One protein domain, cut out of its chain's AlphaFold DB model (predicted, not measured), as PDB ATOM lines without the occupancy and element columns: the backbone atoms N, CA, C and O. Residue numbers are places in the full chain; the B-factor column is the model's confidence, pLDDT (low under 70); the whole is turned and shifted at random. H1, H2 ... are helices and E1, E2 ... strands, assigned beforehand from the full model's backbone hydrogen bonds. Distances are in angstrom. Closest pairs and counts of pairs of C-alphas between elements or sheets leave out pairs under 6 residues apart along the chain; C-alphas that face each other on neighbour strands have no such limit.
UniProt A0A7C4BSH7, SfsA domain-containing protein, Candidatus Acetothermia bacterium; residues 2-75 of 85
ATOM      1  N   ARG A   2     116.005 -15.148 304.559       92.50
ATOM      2  CA  ARG A   2     114.536 -15.062 304.683       92.50
ATOM      3  C   ARG A   2     113.897 -13.947 303.847       92.50
ATOM      4  O   ARG A   2     112.872 -14.177 303.228       92.50
ATOM      5  N   GLU A   3     114.515 -12.769 303.765       96.75
ATOM      6  CA  GLU A   3     113.974 -11.691 302.919       96.75
ATOM      7  C   GLU A   3     113.986 -12.046 301.427       96.75
ATOM      8  O   GLU A   3     113.015 -11.783 300.728       96.75
ATOM      9  N   LEU A   4     115.024 -12.732 300.945       97.44
ATOM     10  CA  LEU A   4     115.083 -13.183 299.552       97.44
ATOM     11  C   LEU A   4     114.064 -14.292 299.274       97.44
ATOM     12  O   LEU A   4     113.456 -14.302 298.211       97.44
ATOM     13  N   GLN A   5     113.811 -15.173 300.247       96.12
ATOM     14  CA  GLN A   5     112.718 -16.144 300.159       96.12
ATOM     15  C   GLN A   5     111.365 -15.443 300.016       96.12
ATOM     16  O   GLN A   5     110.587 -15.814 299.146       96.12
ATOM     17  N   LYS A   6     111.097 -14.400 300.816       97.31
ATOM     18  CA  LYS A   6     109.851 -13.622 300.710       97.31
ATOM     19  C   LYS A   6     109.698 -12.967 299.339       97.31
ATOM     20  O   LYS A   6     108.580 -12.888 298.846       97.31
ATOM     21  N   VAL A   7     110.790 -12.487 298.736       97.88
ATOM     22  CA  VAL A   7     110.773 -11.948 297.364       97.88
ATOM     23  C   VAL A   7     110.325 -13.033 296.385       97.88
ATOM     24  O   VAL A   7     109.374 -12.818 295.641       97.88
ATOM     25  N   VAL A   8     110.923 -14.226 296.447       97.62
ATOM     26  CA  VAL A   8     110.545 -15.322 295.539       97.62
ATOM     27  C   VAL A   8     109.123 -15.829 295.788       97.62
ATOM     28  O   VAL A   8     108.379 -16.066 294.843       97.62
ATOM     29  N   GLN A   9     108.686 -15.905 297.045       95.75
ATOM     30  CA  GLN A   9     107.316 -16.296 297.410       95.75
ATOM     31  C   GLN A   9     106.249 -15.317 296.906       95.75
ATOM     32  O   GLN A   9     105.104 -15.713 296.707       95.75
ATOM     33  N   LYS A  10     106.609 -14.049 296.689       97.31
ATOM     34  CA  LYS A  10     105.724 -13.051 296.071       97.31
ATOM     35  C   LYS A  10     105.658 -13.167 294.543       97.31
ATOM     36  O   LYS A  10     104.880 -12.444 293.931       97.31
ATOM     37  N   GLY A  11     106.432 -14.072 293.939       97.00
ATOM     38  CA  GLY A  11     106.486 -14.303 292.493       97.00
ATOM     39  C   GLY A  11     107.644 -13.602 291.777       97.00
ATOM     40  O   GLY A  11     107.809 -13.791 290.572       97.00
ATOM     41  N   ASP A  12     108.466 -12.832 292.494       98.06
ATOM     42  CA  ASP A  12     109.632 -12.154 291.925       98.06
ATOM     43  C   ASP A  12     110.867 -13.068 291.865       98.06
ATOM     44  O   ASP A  12     110.915 -14.164 292.422       98.06
ATOM     45  N   LYS A  13     111.923 -12.613 291.186       97.50
ATOM     46  CA  LYS A  13     113.208 -13.326 291.124       97.50
ATOM     47  C   LYS A  13     114.182 -12.741 292.143       97.50
ATOM     48  O   LYS A  13     114.374 -11.531 292.186       97.50
ATOM     49  N   ALA A  14     114.877 -13.604 292.883       98.00
ATOM     50  CA  ALA A  14     115.952 -13.203 293.791       98.00
ATOM     51  C   ALA A  14     117.261 -13.947 293.487       98.00
ATOM     52  O   ALA A  14     117.253 -15.105 293.057       98.00
ATOM     53  N   LEU A  15     118.388 -13.273 293.725       96.94
ATOM     54  CA  LEU A  15     119.743 -13.807 293.595       96.94
ATOM     55  C   LEU A  15     120.564 -13.375 294.814       96.94
ATOM     56  O   LEU A  15     120.543 -12.204 295.187       96.94
ATOM     57  N   VAL A  16     121.316 -14.305 295.396       96.62
ATOM     58  CA  VAL A  16     122.463 -13.985 296.252       96.62
ATOM     59  C   VAL A  16     123.718 -14.035 295.393       96.62
ATOM     60  O   VAL A  16     124.013 -15.070 294.796       96.62
ATOM     61  N   LEU A  17     124.457 -12.930 295.338       97.44
ATOM     62  CA  LEU A  17     125.775 -12.881 294.710       97.44
ATOM     63  C   LEU A  17     126.840 -12.768 295.801       97.44
ATOM     64  O   LEU A  17     126.868 -11.782 296.536       97.44
ATOM     65  N   PHE A  18     127.717 -13.762 295.899       97.44
ATOM     66  CA  PHE A  18     128.895 -13.680 296.759       97.44
ATOM     67  C   PHE A  18     130.046 -13.039 295.997       97.44
ATOM     68  O   PHE A  18     130.386 -13.496 294.912       97.44
ATOM     69  N   VAL A  19     130.669 -12.013 296.570       97.69
ATOM     70  CA  VAL A  19     131.907 -11.438 296.032       97.69
ATOM     71  C   VAL A  19     133.079 -12.115 296.732       97.69
ATOM     72  O   VAL A  19     133.266 -11.958 297.938       97.69
ATOM     73  N   VAL A  20     133.835 -12.913 295.986       97.62
ATOM     74  CA  VAL A  20     134.888 -13.784 296.511       97.62
ATOM     75  C   VAL A  20     136.246 -13.186 296.168       97.62
ATOM     76  O   VAL A  20     136.704 -13.279 295.034       97.62
ATOM     77  N   GLN A  21     136.914 -12.596 297.160       96.50
ATOM     78  CA  GLN A  21     138.261 -12.018 297.025       96.50
ATOM     79  C   GLN A  21     139.346 -13.089 297.185       96.50
ATOM     80  O   GLN A  21     140.225 -13.011 298.040       96.50
ATOM     81  N   ARG A  22     139.207 -14.162 296.411       96.00
ATOM     82  CA  ARG A  22     140.088 -15.321 296.445       96.00
ATOM     83  C   ARG A  22     140.221 -15.845 295.012       96.00
ATOM     84  O   ARG A  22     139.363 -16.620 294.586       96.00
ATOM     85  N   PRO A  23     141.224 -15.383 294.241       96.06
ATOM     86  CA  PRO A  23     141.284 -15.616 292.797       96.06
ATOM     87  C   PRO A  23     141.452 -17.097 292.417       96.06
ATOM     88  O   PRO A  23     141.075 -17.484 291.316       96.06
ATOM     89  N   ASP A  24     141.948 -17.934 293.333       97.25
ATOM     90  CA  ASP A  24     142.068 -19.394 293.194       97.25
ATOM     91  C   ASP A  24     140.769 -20.161 293.517       97.25
ATOM     92  O   ASP A  24     140.758 -21.391 293.523       97.25
ATOM     93  N   ALA A  25     139.660 -19.477 293.815       97.88
ATOM     94  CA  ALA A  25     138.400 -20.141 294.129       97.88
ATOM     95  C   ALA A  25     137.777 -20.801 292.883       97.88
ATOM     96  O   ALA A  25     137.425 -20.132 291.914       97.88
ATOM     97  N   GLU A  26     137.579 -22.119 292.949       98.06
ATOM     98  CA  GLU A  26     136.885 -22.907 291.912       98.06
ATOM     99  C   GLU A  26     135.480 -23.351 292.326       98.06
ATOM    100  O   GLU A  26     134.669 -23.741 291.494       98.06
ATOM    101  N   ARG A  27     135.183 -23.337 293.628       97.69
ATOM    102  CA  ARG A  27     133.913 -23.793 294.197       97.69
ATOM    103  C   ARG A  27     133.519 -22.918 295.374       97.69
ATOM    104  O   ARG A  27     134.381 -22.310 296.010       97.69
ATOM    105  N   PHE A  28     132.233 -22.888 295.694       97.19
ATOM    106  CA  PHE A  28     131.713 -22.102 296.809       97.19
ATOM    107  C   PHE A  28     130.573 -22.823 297.524       97.19
ATOM    108  O   PHE A  28     129.920 -23.688 296.957       97.19
ATOM    109  N   GLY A  29     130.331 -22.466 298.778       96.00
ATOM    110  CA  GLY A  29     129.265 -23.037 299.595       96.00
ATOM    111  C   GLY A  29     129.272 -22.416 300.990       96.00
ATOM    112  O   GLY A  29     130.267 -21.794 301.375       96.00
ATOM    113  N   PRO A  30     128.175 -22.530 301.753       95.00
ATOM    114  CA  PRO A  30     128.151 -22.063 303.127       95.00
ATOM    115  C   PRO A  30     129.015 -22.976 304.015       95.00
ATOM    116  O   PRO A  30     129.078 -24.190 303.816       95.00
ATOM    117  N   ASN A  31     129.692 -22.388 305.000       94.50
ATOM    118  CA  ASN A  31     130.513 -23.138 305.945       94.50
ATOM    119  C   ASN A  31     129.648 -23.641 307.116       94.50
ATOM    120  O   ASN A  31     129.353 -22.886 308.043       94.50
ATOM    121  N   PHE A  32     129.257 -24.918 307.065       93.44
ATOM    122  CA  PHE A  32     128.395 -25.550 308.071       93.44
ATOM    123  C   PHE A  32     129.040 -25.688 309.448       93.44
ATOM    124  O   PHE A  32     128.322 -25.654 310.443       93.44
ATOM    125  N   GLU A  33     130.363 -25.847 309.511       94.12
ATOM    126  CA  GLU A  33     131.079 -25.983 310.782       94.12
ATOM    127  C   GLU A  33     131.082 -24.661 311.552       94.12
ATOM    128  O   GLU A  33     130.899 -24.646 312.767       94.12
ATOM    129  N   VAL A  34     131.255 -23.547 310.835       95.88
ATOM    130  CA  VAL A  34     131.334 -22.210 311.436       95.88
ATOM    131  C   VAL A  34     129.950 -21.621 311.706       95.88
ATOM    132  O   VAL A  34     129.734 -21.045 312.770       95.88
ATOM    133  N   ASP A  35     129.008 -21.751 310.766       95.00
ATOM    134  CA  ASP A  35     127.650 -21.223 310.927       95.00
ATOM    135  C   ASP A  35     126.592 -22.188 310.356       95.00
ATOM    136  O   ASP A  35     126.139 -22.053 309.207       95.00
ATOM    137  N   PRO A  36     126.136 -23.167 311.158       92.25
ATOM    138  CA  PRO A  36     125.104 -24.101 310.727       92.25
ATOM    139  C   PRO A  36     123.750 -23.412 310.510       92.25
ATOM    140  O   PRO A  36     122.967 -23.850 309.667       92.25
ATOM    141  N   ARG A  37     123.465 -22.314 311.222       94.19
ATOM    142  CA  ARG A  37     122.183 -21.605 311.122       94.19
ATOM    143  C   ARG A  37     122.074 -20.858 309.798       94.19
ATOM    144  O   ARG A  37     121.040 -20.940 309.133       94.19
ATOM    145  N   PHE A  38     123.123 -20.137 309.405       93.56
ATOM    146  CA  PHE A  38     123.194 -19.525 308.083       93.56
ATOM    147  C   PHE A  38     123.128 -20.592 306.996       93.56
ATOM    148  O   PHE A  38     122.366 -20.434 306.046       93.56
ATOM    149  N   SER A  39     123.864 -21.690 307.162       94.88
ATOM    150  CA  SER A  39     123.917 -22.765 306.171       94.88
ATOM    151  C   SER A  39     122.551 -23.425 305.942       94.88
ATOM    152  O   SER A  39     122.147 -23.632 304.799       94.88
ATOM    153  N   GLN A  40     121.772 -23.659 307.002       93.62
ATOM    154  CA  GLN A  40     120.389 -24.132 306.879       93.62
ATOM    155  C   GLN A  40     119.497 -23.112 306.161       93.62
ATOM    156  O   GLN A  40     118.822 -23.455 305.190       93.62
ATOM    157  N   ALA A  41     119.552 -21.838 306.565       94.69
ATOM    158  CA  ALA A  41     118.771 -20.777 305.926       94.69
ATOM    159  C   ALA A  41     119.162 -20.558 304.450       94.69
ATOM    160  O   ALA A  41     118.326 -20.152 303.640       94.69
ATOM    161  N   PHE A  42     120.425 -20.811 304.099       95.25
ATOM    162  CA  PHE A  42     120.934 -20.822 302.731       95.25
ATOM    163  C   PHE A  42     120.246 -21.919 301.919       95.25
ATOM    164  O   PHE A  42     119.640 -21.626 300.891       95.25
ATOM    165  N   CYS A  43     120.249 -23.157 302.417       94.31
ATOM    166  CA  CYS A  43     119.602 -24.281 301.742       94.31
ATOM    167  C   CYS A  43     118.086 -24.092 301.593       94.31
ATOM    168  O   CYS A  43     117.540 -24.326 300.518       94.31
ATOM    169  N   GLU A  44     117.404 -23.597 302.629       94.00
ATOM    170  CA  GLU A  44     115.984 -23.227 302.547       94.00
ATOM    171  C   GLU A  44     115.727 -22.154 301.482       94.00
ATOM    172  O   GLU A  44     114.729 -22.215 300.767       94.00
ATOM    173  N   ALA A  45     116.630 -21.175 301.345       94.75
ATOM    174  CA  ALA A  45     116.493 -20.132 300.334       94.75
ATOM    175  C   ALA A  45     116.605 -20.683 298.914       94.75
ATOM    176  O   ALA A  45     115.779 -20.338 298.070       94.75
ATOM    177  N   LEU A  46     117.570 -21.568 298.667       94.44
ATOM    178  CA  LEU A  46     117.706 -22.224 297.370       94.44
ATOM    179  C   LEU A  46     116.459 -23.035 297.009       94.44
ATOM    180  O   LEU A  46     115.954 -22.909 295.897       94.44
ATOM    181  N   ARG A  47     115.913 -23.802 297.963       91.94
ATOM    182  CA  ARG A  47     114.669 -24.568 297.762       91.94
ATOM    183  C   ARG A  47     113.467 -23.681 297.467       91.94
ATOM    184  O   ARG A  47     112.621 -24.042 296.662       91.94
ATOM    185  N   ALA A  48     113.402 -22.506 298.090       94.50
ATOM    186  CA  ALA A  48     112.361 -21.526 297.806       94.50
ATOM    187  C   ALA A  48     112.502 -20.868 296.419       94.50
ATOM    188  O   ALA A  48     111.640 -20.077 296.057       94.50
ATOM    189  N   GLY A  49     113.570 -21.155 295.662       95.44
ATOM    190  CA  GLY A  49     113.820 -20.617 294.323       95.44
ATOM    191  C   GLY A  49     114.761 -19.410 294.284       95.44
ATOM    192  O   GLY A  49     114.914 -18.779 293.235       95.44
ATOM    193  N   VAL A  50     115.417 -19.067 295.400       96.69
ATOM    194  CA  VAL A  50     116.477 -18.049 295.395       96.69
ATOM    195  C   VAL A  50     117.679 -18.612 294.643       96.69
ATOM    196  O   VAL A  50     118.186 -19.679 294.971       96.69
ATOM    197  N   ARG A  51     118.168 -17.885 293.637       96.56
ATOM    198  CA  ARG A  51     119.378 -18.279 292.905       96.56
ATOM    199  C   ARG A  51     120.627 -17.878 293.683       96.56
ATOM    200  O   ARG A  51     120.593 -16.941 294.482       96.56
ATOM    201  N   THR A  52     121.749 -18.531 293.402       96.50
ATOM    202  CA  THR A  52     123.046 -18.155 293.971       96.50
ATOM    203  C   THR A  52     124.153 -18.241 292.934       96.50
ATOM    204  O   THR A  52     124.146 -19.140 292.096       96.50
ATOM    205  N   GLN A  53     125.104 -17.313 293.013       97.75
ATOM    206  CA  GLN A  53     126.334 -17.300 292.220       97.75
ATOM    207  C   GLN A  53     127.477 -16.714 293.056       97.75
ATOM    208  O   GLN A  53     127.230 -16.023 294.050       97.75
ATOM    209  N   ALA A  54     128.718 -16.949 292.635       98.44
ATOM    210  CA  ALA A  54     129.881 -16.295 293.217       98.44
ATOM    211  C   ALA A  54     130.697 -15.574 292.139       98.44
ATOM    212  O   ALA A  54     131.121 -16.190 291.166       98.44
ATOM    213  N   LEU A  55     130.917 -14.273 292.311       98.50
ATOM    214  CA  LEU A  55     131.830 -13.483 291.496       98.50
ATOM    215  C   LEU A  55     133.216 -13.541 292.133       98.50
ATOM    216  O   LEU A  55     133.444 -12.953 293.190       98.50
ATOM    217  N   VAL A  56     134.124 -14.276 291.504       98.56
ATOM    218  CA  VAL A  56     135.523 -14.349 291.917       98.56
ATOM    219  C   VAL A  56     136.227 -13.094 291.440       98.56
ATOM    220  O   VAL A  56     136.165 -12.761 290.255       98.56
ATOM    221  N   CYS A  57     136.908 -12.424 292.359       98.38
ATOM    222  CA  CYS A  57     137.671 -11.216 292.106       98.38
ATOM    223  C   CYS A  57     139.125 -11.396 292.543       98.38
ATOM    224  O   CYS A  57     139.423 -12.113 293.502       98.38
ATOM    225  N   ALA A  58     140.018 -10.688 291.861       97.88
ATOM    226  CA  ALA A  58     141.376 -10.432 292.317       97.88
ATOM    227  C   ALA A  58     141.451  -8.997 292.849       97.88
ATOM    228  O   ALA A  58     140.840  -8.101 292.274       97.88
ATOM    229  N   PHE A  59     142.181  -8.788 293.940       96.12
ATOM    230  CA  PHE A  59     142.486  -7.458 294.460       96.12
ATOM    231  C   PHE A  59     143.948  -7.148 294.148       96.12
ATOM    232  O   PHE A  59     144.813  -7.967 294.460       96.12
ATOM    233  N   ASP A  60     144.220  -6.009 293.522       95.38
ATOM    234  CA  ASP A  60     145.580  -5.602 293.141       95.38
ATOM    235  C   ASP A  60     146.260  -4.677 294.167       95.38
ATOM    236  O   ASP A  60     147.435  -4.350 294.013       95.38
ATOM    237  N   GLY A  61     145.551  -4.298 295.235       95.50
ATOM    238  CA  GLY A  61     146.003  -3.315 296.222       95.50
ATOM    239  C   GLY A  61     145.189  -2.020 296.204       95.50
ATOM    240  O   GLY A  61     145.184  -1.312 297.210       95.50
ATOM    241  N   GLU A  62     144.454  -1.754 295.122       96.75
ATOM    242  CA  GLU A  62     143.619  -0.559 294.950       96.75
ATOM    243  C   GLU A  62     142.176  -0.922 294.577       96.75
ATOM    244  O   GLU A  62     141.231  -0.421 295.193       96.75
ATOM    245  N   GLU A  63     141.991  -1.844 293.630       96.75
ATOM    246  CA  GLU A  63     140.697  -2.181 293.040       96.75
ATOM    247  C   GLU A  63     140.391  -3.685 293.051       96.75
ATOM    248  O   GLU A  63     141.267  -4.555 293.048       96.75
ATOM    249  N   LEU A  64     139.091  -4.001 293.056       96.62
ATOM    250  CA  LEU A  64     138.588  -5.359 292.885       96.62
ATOM    251  C   LEU A  64     138.264  -5.625 291.420       96.62
ATOM    252  O   LEU A  64     137.298  -5.088 290.881       96.62
ATOM    253  N   HIS A  65     139.013  -6.543 290.824       97.69
ATOM    254  CA  HIS A  65     138.886  -6.940 289.428       97.69
ATOM    255  C   HIS A  65     138.101  -8.243 289.310       97.69
ATOM    256  O   HIS A  65     138.604  -9.285 289.752       97.69
ATOM    257  N   PRO A  66     136.895  -8.238 288.712       97.81
ATOM    258  CA  PRO A  66     136.155  -9.460 288.428       97.81
ATOM    259  C   PRO A  66     136.949 -10.385 287.500       97.81
ATOM    260  O   PRO A  66     137.440  -9.959 286.461       97.81
ATOM    261  N   GLN A  67     137.048 -11.659 287.865       97.88
ATOM    262  CA  GLN A  67     137.788 -12.680 287.119       97.88
ATOM    263  C   GLN A  67     136.839 -13.683 286.462       97.88
ATOM    264  O   GLN A  67     136.910 -13.927 285.260       97.88
ATOM    265  N   LYS A  68     135.934 -14.276 287.250       97.75
ATOM    266  CA  LYS A  68     134.981 -15.290 286.774       97.75
ATOM    267  C   LYS A  68     133.729 -15.353 287.636       97.75
ATOM    268  O   LYS A  68     133.747 -14.976 288.805       97.75
ATOM    269  N   LEU A  69     132.651 -15.868 287.053       98.25
ATOM    270  CA  LEU A  69     131.395 -16.135 287.744       98.25
ATOM    271  C   LEU A  69     131.220 -17.647 287.905       98.25
ATOM    272  O   LEU A  69     131.154 -18.367 286.914       98.25
ATOM    273  N   LEU A  70     131.135 -18.107 289.148       98.38
ATOM    274  CA  LEU A  70     130.823 -19.487 289.496       98.38
ATOM    275  C   LEU A  70     129.304 -19.647 289.596       98.38
ATOM    276  O   LEU A  70     128.639 -18.921 290.350       98.38
ATOM    277  N   GLY A  71     128.760 -20.571 288.811       95.25
ATOM    278  CA  GLY A  71     127.343 -20.895 288.769       95.25
ATOM    279  C   GLY A  71     126.968 -22.067 289.684       95.25
ATOM    280  O   GLY A  71     127.766 -22.506 290.517       95.25
ATOM    281  N   PRO A  72     125.732 -22.581 289.561       91.19
ATOM    282  CA  PRO A  72     125.232 -23.692 290.371       91.19
ATOM    283  C   PRO A  72     126.088 -24.964 290.297       91.19
ATOM    284  O   PRO A  72     126.139 -25.716 291.262       91.19
ATOM    285  N   GLU A  73     126.789 -25.196 289.187       94.12
ATOM    286  CA  GLU A  73     127.705 -26.328 288.992       94.12
ATOM    287  C   GLU A  73     128.920 -26.304 289.930       94.12
ATOM    288  O   GLU A  73     129.520 -27.338 290.210       94.12
ATOM    289  N   SER A  74     129.264 -25.119 290.433       97.19
ATOM    290  CA  SER A  74     130.398 -24.883 291.327       97.19
ATOM    291  C   SER A  74     129.972 -24.786 292.801       97.19
ATOM    292  O   SER A  74     130.803 -24.535 293.679       97.19
ATOM    293  N   LEU A  75     128.675 -24.956 293.083       95.62
ATOM    294  CA  LEU A  75     128.105 -24.886 294.421       95.62
ATOM    295  C   LEU A  75     128.291 -26.219 295.163       95.62
ATOM    296  O   LEU A  75     127.904 -27.281 294.683       95.62
TER     297      LEU A  75
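This is residues 2 to 75 of the 85 residues of the protein "SfsA domain-containing protein" of Candidatus Acetothermia bacterium (UniProt A0A7C4BSH7). A narrow, twisted sheet of three strands makes most of the long axis, with two helices, H1 and H2, gathered at one of its ends and the turn of the E2 and E3 hairpin at the other. E1 and E2 run side by side away from the helices, E3 folds back along E2, and residues 21 to 35 lead back from the end of E1 to H2. The printed part has 74 residues, in the order H1 E1 H2 E2 E3; the mixed sheet runs E1 E2 E3, and the class is mixed, helices and strands. It is only just loose, close to compact, with a radius of gyration of the C-alphas of 13.7 A and spans of 40 by 29 by 23 A.

E2, residues 51 to 59, is 25.6 A long; E1 is residues 15 to 20, 15.4 A, and E3 residues 64 to 70, 16.5 A, ending at C-alpha 70 (130.823, -19.487, 289.496). H2 is residues 36 to 47, 16.6 A. H1, residues 2 to 9, 10.3 A, begins at C-alpha 2 (114.536, -15.062, 304.683).

E1 and E2 are parallel at 22 degrees, with N 18 and O 53 3.0 A apart, within hydrogen-bond range. E2 and E3 form an antiparallel hairpin at 144 degrees, with N 56 and O 68 at 2.8 A. E1, H2 and E2 form a strand-helix-strand unit, two parallel neighbour strands with a helix between them in the chain, its crossover right-handed. H2 only grazes the sheet, with residues 42 to 46, and H1 only grazes it with residues 4 to 8. H2 touches H1 with residues 41 to 45 alone; the closest C-alphas, of Gln 5 and Ala 45, are 5.5 A apart, at a shallow tilt of 10 degrees, the same way. In H1 and H2 every O i to N i+4 pair is within hydrogen-bond range.

The two C-alphas farthest apart, of Lys 10 and Gly 61, are 41.4 A apart. The printed part has no cut; the link from E1 to H2, 15 residues, is long. No printed residue is under 70 in pLDDT.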